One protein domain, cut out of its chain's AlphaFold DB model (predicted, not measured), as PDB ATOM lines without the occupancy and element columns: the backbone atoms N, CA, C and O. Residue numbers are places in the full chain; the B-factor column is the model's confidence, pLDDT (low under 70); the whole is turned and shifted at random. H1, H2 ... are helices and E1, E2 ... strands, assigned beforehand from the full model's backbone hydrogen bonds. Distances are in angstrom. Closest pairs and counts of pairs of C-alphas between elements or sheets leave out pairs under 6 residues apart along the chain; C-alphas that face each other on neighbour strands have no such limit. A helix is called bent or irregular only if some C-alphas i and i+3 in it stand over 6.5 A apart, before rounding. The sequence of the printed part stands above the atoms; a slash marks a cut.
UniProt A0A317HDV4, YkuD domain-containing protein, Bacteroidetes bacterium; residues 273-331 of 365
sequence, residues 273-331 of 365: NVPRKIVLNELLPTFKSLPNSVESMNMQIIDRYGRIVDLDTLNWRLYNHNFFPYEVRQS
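This is residues 273 to 331 of the 365 residues of the protein "YkuD domain-containing protein" of Bacteroidetes bacterium (UniProt A0A317HDV4). This is a small rounded domain in which one helix, H1, lies to one side of a small hairpin of two strands, E1 and E2, nearer to E2 than to E1, with the short helix H2 at the turn between H1 and the hairpin. A long stretch with no named element, residues 303 to 326, leaves the hairpin after E1 in a wide loop and comes back to it at E2. The printed part has 59 residues with two named helices and two named strands in the order H1, H2, E1, E2; the class is mixed, helices and strands, with under half of the residues in named elements. The sheet has the order E1 - E2 and is antiparallel. The whole is compact, with a radius of gyration of the C-alphas of 10.2 A and spans of 21 by 20 by 19 A.

Start at H1, residues 276 to 289, where 6 of its 10 pairs of O i and N i+4 are within hydrogen-bond range. Next look at H2, residues 293 to 296, too short for any such pair; H1 touches it only at the corner, with residues 286 to 287 alone, and only just, with 3 pairs of C-alphas within 8 A. The closest C-alphas there are those of Phe 287 and Ser 293, 6.0 A apart. Go on to E1, residues 299 to 302: its closest C-alphas with H2 are those of Gln 300 and Val 294, 6.8 A apart. H1 and E1 are apart. E1 forms a hairpin with E2, residues 327 to 330, antiparallel at 153 degrees; find N 300 and O 329 at 2.8 A and N 327 and O 302 at 2.9 A, both within hydrogen-bond range. The closest C-alphas of H1 and E2 are those of Val 279 and Val 328, 6.9 A apart.

Find C-alpha 276 at (171.500, 135.125, 101.103); from there H1 runs 18.7 A to C-alpha 289. It is irregular, but only just: C-alphas 281 and 284 are 6.6 A apart. H2, residues 293 to 296, is 4.8 A long. E1 begins at C-alpha 299, at (160.169, 128.052, 97.006), and runs 9.6 A to C-alpha 302. E2 runs 10.5 A from C-alpha 327 to C-alpha 330 at (159.206, 132.175, 97.512).

The two C-alphas farthest apart are those of Ser 289 and Tyr 305, 26.3 A. The links H1 to H2 and H2 to E1 are tight, while E1 to E2 is a long link of 24 residues. The printed part has no cut. Its mean pLDDT is 95.4, and no printed residue is under 70.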
ATOM      1  N   ASN A 273     162.319 137.142  97.130       94.50
ATOM      2  CA  ASN A 273     163.726 136.790  96.933       94.50
ATOM      3  C   ASN A 273     164.398 136.740  98.316       94.50
ATOM      4  O   ASN A 273     164.472 137.758  99.011       94.50
ATOM      5  N   VAL A 274     164.823 135.551  98.747       94.62
ATOM      6  CA  VAL A 274     165.247 135.302 100.127       94.62
ATOM      7  C   VAL A 274     166.675 135.825 100.334       94.62
ATOM      8  O   VAL A 274     167.585 135.403  99.616       94.62
ATOM      9  N   PRO A 275     166.930 136.695 101.333       92.62
ATOM     10  CA  PRO A 275     168.272 137.187 101.626       92.62
ATOM     11  C   PRO A 275     169.284 136.052 101.814       92.62
ATOM     12  O   PRO A 275     169.052 135.116 102.583       92.62
ATOM     13  N   ARG A 276     170.450 136.163 101.162       93.56
ATOM     14  CA  ARG A 276     171.500 135.125 101.103       93.56
ATOM     15  C   ARG A 276     171.861 134.520 102.469       93.56
ATOM     16  O   ARG A 276     172.143 133.328 102.558       93.56
ATOM     17  N   LYS A 277     171.816 135.319 103.542       92.50
ATOM     18  CA  LYS A 277     172.077 134.870 104.919       92.50
ATOM     19  C   LYS A 277     171.003 133.909 105.458       92.50
ATOM     20  O   LYS A 277     171.369 132.941 106.115       92.50
ATOM     21  N   ILE A 278     169.725 134.139 105.155       94.06
ATOM     22  CA  ILE A 278     168.609 133.247 105.524       94.06
ATOM     23  C   ILE A 278     168.682 131.969 104.676       94.06
ATOM     24  O   ILE A 278     168.585 130.864 105.208       94.06
ATOM     25  N   VAL A 279     168.981 132.103 103.374       97.00
ATOM     26  CA  VAL A 279     169.232 130.950 102.488       97.00
ATOM     27  C   VAL A 279     170.299 130.024 103.074       97.00
ATOM     28  O   VAL A 279     170.087 128.820 103.125       97.00
ATOM     29  N   LEU A 280     171.428 130.564 103.541       96.62
ATOM     30  CA  LEU A 280     172.539 129.753 104.048       96.62
ATOM     31  C   LEU A 280     172.322 129.150 105.440       96.62
ATOM     32  O   LEU A 280     172.774 128.031 105.672       96.62
ATOM     33  N   ASN A 281     171.688 129.881 106.361       95.12
ATOM     34  CA  ASN A 281     171.611 129.476 107.771       95.12
ATOM     35  C   ASN A 281     170.308 128.748 108.138       95.12
ATOM     36  O   ASN A 281     170.292 128.027 109.130       95.12
ATOM     37  N   GLU A 282     169.235 128.927 107.363       94.69
ATOM     38  CA  GLU A 282     167.888 128.457 107.721       94.69
ATOM     39  C   GLU A 282     167.310 127.530 106.637       94.69
ATOM     40  O   GLU A 282     166.908 126.399 106.928       94.69
ATOM     41  N   LEU A 283     167.336 127.948 105.363       96.94
ATOM     42  CA  LEU A 283     166.744 127.153 104.277       96.94
ATOM     43  C   LEU A 283     167.652 126.019 103.783       96.94
ATOM     44  O   LEU A 283     167.192 124.888 103.666       96.94
ATOM     45  N   LEU A 284     168.939 126.274 103.528       97.19
ATOM     46  CA  LEU A 284     169.860 125.266 102.988       97.19
ATOM     47  C   LEU A 284     170.015 124.021 103.889       97.19
ATOM     48  O   LEU A 284     170.011 122.920 103.337       97.19
ATOM     49  N   PRO A 285     170.102 124.117 105.234       96.38
ATOM     50  CA  PRO A 285     170.065 122.934 106.098       96.38
ATOM     51  C   PRO A 285     168.770 122.127 105.934       96.38
ATOM     52  O   PRO A 285     168.813 120.899 105.863       96.38
ATOM     53  N   THR A 286     167.634 122.818 105.805       96.38
ATOM     54  CA  THR A 286     166.305 122.216 105.627       96.38
ATOM     55  C   THR A 286     166.199 121.499 104.279       96.38
ATOM     56  O   THR A 286     165.904 120.306 104.249       96.38
ATOM     57  N   PHE A 287     166.557 122.166 103.176       96.31
ATOM     58  CA  PHE A 287     166.562 121.583 101.829       96.31
ATOM     59  C   PHE A 287     167.521 120.387 101.704       96.31
ATOM     60  O   PHE A 287     167.204 119.406 101.039       96.31
ATOM     61  N   LYS A 288     168.684 120.423 102.374       95.31
ATOM     62  CA  LYS A 288     169.627 119.291 102.396       95.31
ATOM     63  C   LYS A 288     169.118 118.075 103.172       95.31
ATOM     64  O   LYS A 288     169.558 116.966 102.881       95.31
ATOM     65  N   SER A 289     168.257 118.287 104.166       95.12
ATOM     66  CA  SER A 289     167.637 117.221 104.959       95.12
ATOM     67  C   SER A 289     166.408 116.636 104.252       95.12
ATOM     68  O   SER A 289     166.208 115.424 104.240       95.12
ATOM     69  N   LEU A 290     165.611 117.500 103.616       94.94
ATOM     70  CA  LEU A 290     164.370 117.158 102.925       94.94
ATOM     71  C   LEU A 290     164.235 118.004 101.640       94.94
ATOM     72  O   LEU A 290     163.670 119.098 101.703       94.94
ATOM     73  N   PRO A 291     164.718 117.535 100.473       93.94
ATOM     74  CA  PRO A 291     164.687 118.305  99.221       93.94
ATOM     75  C   PRO A 291     163.288 118.790  98.817       93.94
ATOM     76  O   PRO A 291     163.112 119.961  98.486       93.94
ATOM     77  N   ASN A 292     162.268 117.940  98.965       93.56
ATOM     78  CA  ASN A 292     160.864 118.250  98.665       93.56
ATOM     79  C   ASN A 292     160.299 119.421  99.501       93.56
ATOM     80  O   ASN A 292     159.250 119.970  99.168       93.56
ATOM     81  N   SER A 293     160.988 119.837 100.573       95.62
ATOM     82  CA  SER A 293     160.595 121.015 101.356       95.62
ATOM     83  C   SER A 293     160.738 122.335 100.591       95.62
ATOM     84  O   SER A 293     160.104 123.317 100.970       95.62
ATOM     85  N   VAL A 294     161.505 122.364  99.491       96.44
ATOM     86  CA  VAL A 294     161.515 123.491  98.544       96.44
ATOM     87  C   VAL A 294     160.096 123.722  98.011       96.44
ATOM     88  O   VAL A 294     159.545 124.809  98.179       96.44
ATOM     89  N   GLU A 295     159.463 122.688  97.455       94.31
ATOM     90  CA  GLU A 295     158.109 122.780  96.898       94.31
ATOM     91  C   GLU A 295     157.051 122.983  97.985       94.31
ATOM     92  O   GLU A 295     156.172 123.831  97.837       94.31
ATOM     93  N   SER A 296     157.158 122.279  99.120       93.88
ATOM     94  CA  SER A 296     156.179 122.412 100.211       93.88
ATOM     95  C   SER A 296     156.233 123.765 100.933       93.88
ATOM     96  O   SER A 296     155.306 124.096 101.668       93.88
ATOM     97  N   MET A 297     157.307 124.543 100.750       94.50
ATOM     98  CA  MET A 297     157.418 125.944 101.176       94.50
ATOM     99  C   MET A 297     157.205 126.936 100.018       94.50
ATOM    100  O   MET A 297     157.487 128.124 100.180       94.50
ATOM    101  N   ASN A 298     156.719 126.473  98.857       95.88
ATOM    102  CA  ASN A 298     156.443 127.287  97.667       95.88
ATOM    103  C   ASN A 298     157.686 128.046  97.141       95.88
ATOM    104  O   ASN A 298     157.586 129.139  96.569       95.88
ATOM    105  N   MET A 299     158.873 127.483  97.376       97.31
ATOM    106  CA  MET A 299     160.169 128.052  97.006       97.31
ATOM    107  C   MET A 299     160.591 127.610  95.601       97.31
ATOM    108  O   MET A 299     160.220 126.549  95.113       97.31
ATOM    109  N   GLN A 300     161.426 128.423  94.964       97.50
ATOM    110  CA  GLN A 300     162.054 128.147  93.675       97.50
ATOM    111  C   GLN A 300     163.560 128.380  93.798       97.50
ATOM    112  O   GLN A 300     163.986 129.427  94.295       97.50
ATOM    113  N   ILE A 301     164.361 127.419  93.330       97.75
ATOM    114  CA  ILE A 301     165.817 127.558  93.199       97.75
ATOM    115  C   ILE A 301     166.105 128.210  91.847       97.75
ATOM    116  O   ILE A 301     165.606 127.740  90.826       97.75
ATOM    117  N   ILE A 302     166.874 129.299  91.836       97.94
ATOM    118  CA  ILE A 302     167.106 130.131  90.648       97.94
ATOM    119  C   ILE A 302     168.599 130.153  90.300       97.94
ATOM    120  O   ILE A 302     169.443 130.379  91.168       97.94
ATOM    121  N   ASP A 303     168.938 129.925  89.030       96.31
ATOM    122  CA  ASP A 303     170.321 129.984  88.547       96.31
ATOM    123  C   ASP A 303     170.804 131.406  88.208       96.31
ATOM    124  O   ASP A 303     170.038 132.366  88.123       96.31
ATOM    125  N   ARG A 304     172.110 131.525  87.938       95.38
ATOM    126  CA  ARG A 304     172.796 132.752  87.477       95.38
ATOM    127  C   ARG A 304     172.274 133.362  86.161       95.38
ATOM    128  O   ARG A 304     172.842 134.348  85.699       95.38
ATOM    129  N   TYR A 305     171.271 132.760  85.524       95.81
ATOM    130  CA  TYR A 305     170.596 133.259  84.323       95.81
ATOM    131  C   TYR A 305     169.109 133.574  84.587       95.81
ATOM    132  O   TYR A 305     168.366 133.850  83.647       95.81
ATOM    133  N   GLY A 306     168.659 133.535  85.849       94.31
ATOM    134  CA  GLY A 306     167.279 133.813  86.256       94.31
ATOM    135  C   GLY A 306     166.297 132.658  86.027       94.31
ATOM    136  O   GLY A 306     165.085 132.863  86.129       94.31
ATOM    137  N   ARG A 307     166.786 131.454  85.704       96.62
ATOM    138  CA  ARG A 307     165.957 130.286  85.367       96.62
ATOM    139  C   ARG A 307     165.678 129.451  86.613       96.62
ATOM    140  O   ARG A 307     166.558 129.295  87.455       96.62
ATOM    141  N   ILE A 308     164.472 128.889  86.705       96.81
ATOM    142  CA  ILE A 308     164.139 127.899  87.738       96.81
ATOM    143  C   ILE A 308     164.941 126.624  87.459       96.81
ATOM    144  O   ILE A 308     165.004 126.173  86.314       96.81
ATOM    145  N   VAL A 309     165.563 126.072  88.497       96.44
ATOM    146  CA  VAL A 309     166.361 124.845  88.431       96.44
ATOM    147  C   VAL A 309     165.516 123.659  88.880       96.44
ATOM    148  O   VAL A 309     164.880 123.712  89.930       96.44
ATOM    149  N   ASP A 310     165.541 122.595  88.083       95.12
ATOM    150  CA  ASP A 310     164.941 121.299  88.399       95.12
ATOM    151  C   ASP A 310     165.625 120.677  89.631       95.12
ATOM    152  O   ASP A 310     166.854 120.542  89.672       95.12
ATOM    153  N   LEU A 311     164.830 120.319  90.640       94.00
ATOM    154  CA  LEU A 311     165.317 119.870  91.943       94.00
ATOM    155  C   LEU A 311     165.990 118.494  91.892       94.00
ATOM    156  O   LEU A 311     166.911 118.259  92.678       94.00
ATOM    157  N   ASP A 312     165.610 117.635  90.943       93.00
ATOM    158  CA  ASP A 312     166.220 116.312  90.761       93.00
ATOM    159  C   ASP A 312     167.632 116.413  90.154       93.00
ATOM    160  O   ASP A 312     168.452 115.504  90.293       93.00
ATOM    161  N   THR A 313     167.974 117.558  89.549       94.06
ATOM    162  CA  THR A 313     169.333 117.839  89.047       94.06
ATOM    163  C   THR A 313     170.299 118.350  90.127       94.06
ATOM    164  O   THR A 313     171.507 118.451  89.887       94.06
ATOM    165  N   LEU A 314     169.803 118.683  91.325       94.88
ATOM    166  CA  LEU A 314     170.581 119.334  92.382       94.88
ATOM    167  C   LEU A 314     171.293 118.321  93.292       94.88
ATOM    168  O   LEU A 314     170.684 117.636  94.113       94.88
ATOM    169  N   ASN A 315     172.629 118.289  93.245       94.44
ATOM    170  CA  ASN A 315     173.422 117.482  94.177       94.44
ATOM    171  C   ASN A 315     173.578 118.190  95.536       94.44
ATOM    172  O   ASN A 315     174.625 118.760  95.863       94.44
ATOM    173  N   TRP A 316     172.528 118.097  96.354       94.25
ATOM    174  CA  TRP A 316     172.418 118.689  97.692       94.25
ATOM    175  C   TRP A 316     173.595 118.390  98.633       94.25
ATOM    176  O   TRP A 316     173.872 119.178  99.539       94.25
ATOM    177  N   ARG A 317     174.335 117.288  98.430       92.38
ATOM    178  CA  ARG A 317     175.496 116.941  99.267       92.38
ATOM    179  C   ARG A 317     176.653 117.927  99.098       92.38
ATOM    180  O   ARG A 317     177.295 118.246 100.097       92.38
ATOM    181  N   LEU A 318     176.874 118.442  97.882       95.19
ATOM    182  CA  LEU A 318     177.955 119.390  97.570       95.19
ATOM    183  C   LEU A 318     177.752 120.750  98.248       95.19
ATOM    184  O   LEU A 318     178.717 121.410  98.641       95.19
ATOM    185  N   TYR A 319     176.498 121.182  98.388       96.06
ATOM    186  CA  TYR A 319     176.195 122.525  98.865       96.06
ATOM    187  C   TYR A 319     176.437 122.678 100.366       96.06
ATOM    188  O   TYR A 319     176.202 121.767 101.159       96.06
ATOM    189  N   ASN A 320     176.920 123.844 100.771       94.88
ATOM    190  CA  ASN A 320     177.284 124.167 102.148       94.88
ATOM    191  C   ASN A 320     177.297 125.695 102.340       94.88
ATOM    192  O   ASN A 320     177.048 126.439 101.392       94.88
ATOM    193  N   HIS A 321     177.610 126.171 103.550       93.69
ATOM    194  CA  HIS A 321     177.631 127.607 103.858       93.69
ATOM    195  C   HIS A 321     178.511 128.426 102.887       93.69
ATOM    196  O   HIS A 321     178.157 129.542 102.514       93.69
ATOM    197  N   ASN A 322     179.621 127.854 102.418       95.00
ATOM    198  CA  ASN A 322     180.585 128.537 101.556       95.00
ATOM    199  C   ASN A 322     180.319 128.305 100.057       95.00
ATOM    200  O   ASN A 322     180.825 129.054  99.226       95.00
ATOM    201  N   PHE A 323     179.509 127.302  99.693       95.62
ATOM    202  CA  PHE A 323     179.180 126.980  98.302       95.62
ATOM    203  C   PHE A 323     177.700 126.620  98.125       95.62
ATOM    204  O   PHE A 323     177.259 125.521  98.447       95.62
ATOM    205  N   PHE A 324     176.938 127.556  97.560       96.88
ATOM    206  CA  PHE A 324     175.590 127.340  97.025       96.88
ATOM    207  C   PHE A 324     175.375 128.394  95.924       96.88
ATOM    208  O   PHE A 324     175.127 129.554  96.262       96.88
ATOM    209  N   PRO A 325     175.573 128.054  94.637       96.06
ATOM    210  CA  PRO A 325     175.663 129.021  93.535       96.06
ATOM    211  C   PRO A 325     174.290 129.404  92.943       96.06
ATOM    212  O   PRO A 325     174.174 129.616  91.737       96.06
ATOM    213  N   TYR A 326     173.259 129.474  93.787       97.44
ATOM    214  CA  TYR A 326     171.872 129.734  93.396       97.44
ATOM    215  C   TYR A 326     171.234 130.787  94.302       97.44
ATOM    216  O   TYR A 326     171.607 130.943  95.471       97.44
ATOM    217  N   GLU A 327     170.224 131.464  93.772       97.31
ATOM    218  CA  GLU A 327     169.270 132.238  94.560       97.31
ATOM    219  C   GLU A 327     168.071 131.362  94.951       97.31
ATOM    220  O   GLU A 327     167.833 130.298  94.375       97.31
ATOM    221  N   VAL A 328     167.309 131.808  95.949       97.88
ATOM    222  CA  VAL A 328     166.055 131.170  96.369       97.88
ATOM    223  C   VAL A 328     164.993 132.251  96.443       97.88
ATOM    224  O   VAL A 328     165.239 133.305  97.033       97.88
ATOM    225  N   ARG A 329     163.811 131.998  95.880       96.94
ATOM    226  CA  ARG A 329     162.653 132.883  96.043       96.94
ATOM    227  C   ARG A 329     161.397 132.112  96.423       96.94
ATOM    228  O   ARG A 329     161.166 131.045  95.867       96.94
ATOM    229  N   GLN A 330     160.570 132.665  97.304       97.19
ATOM    230  CA  GLN A 330     159.206 132.175  97.512       97.19
ATOM    231  C   GLN A 330     158.279 132.758  96.442       97.19
ATOM    232  O   GLN A 330     158.359 133.953  96.123       97.19
ATOM    233  N   SER A 331     157.400 131.924  95.897       94.81
ATOM    234  CA  SER A 331     156.370 132.333  94.941       94.81
ATOM    235  C   SER A 331     155.258 133.143  95.616       94.81
ATOM    236  O   SER A 331     155.169 133.248  96.840       94.81
TER     237      SER A 331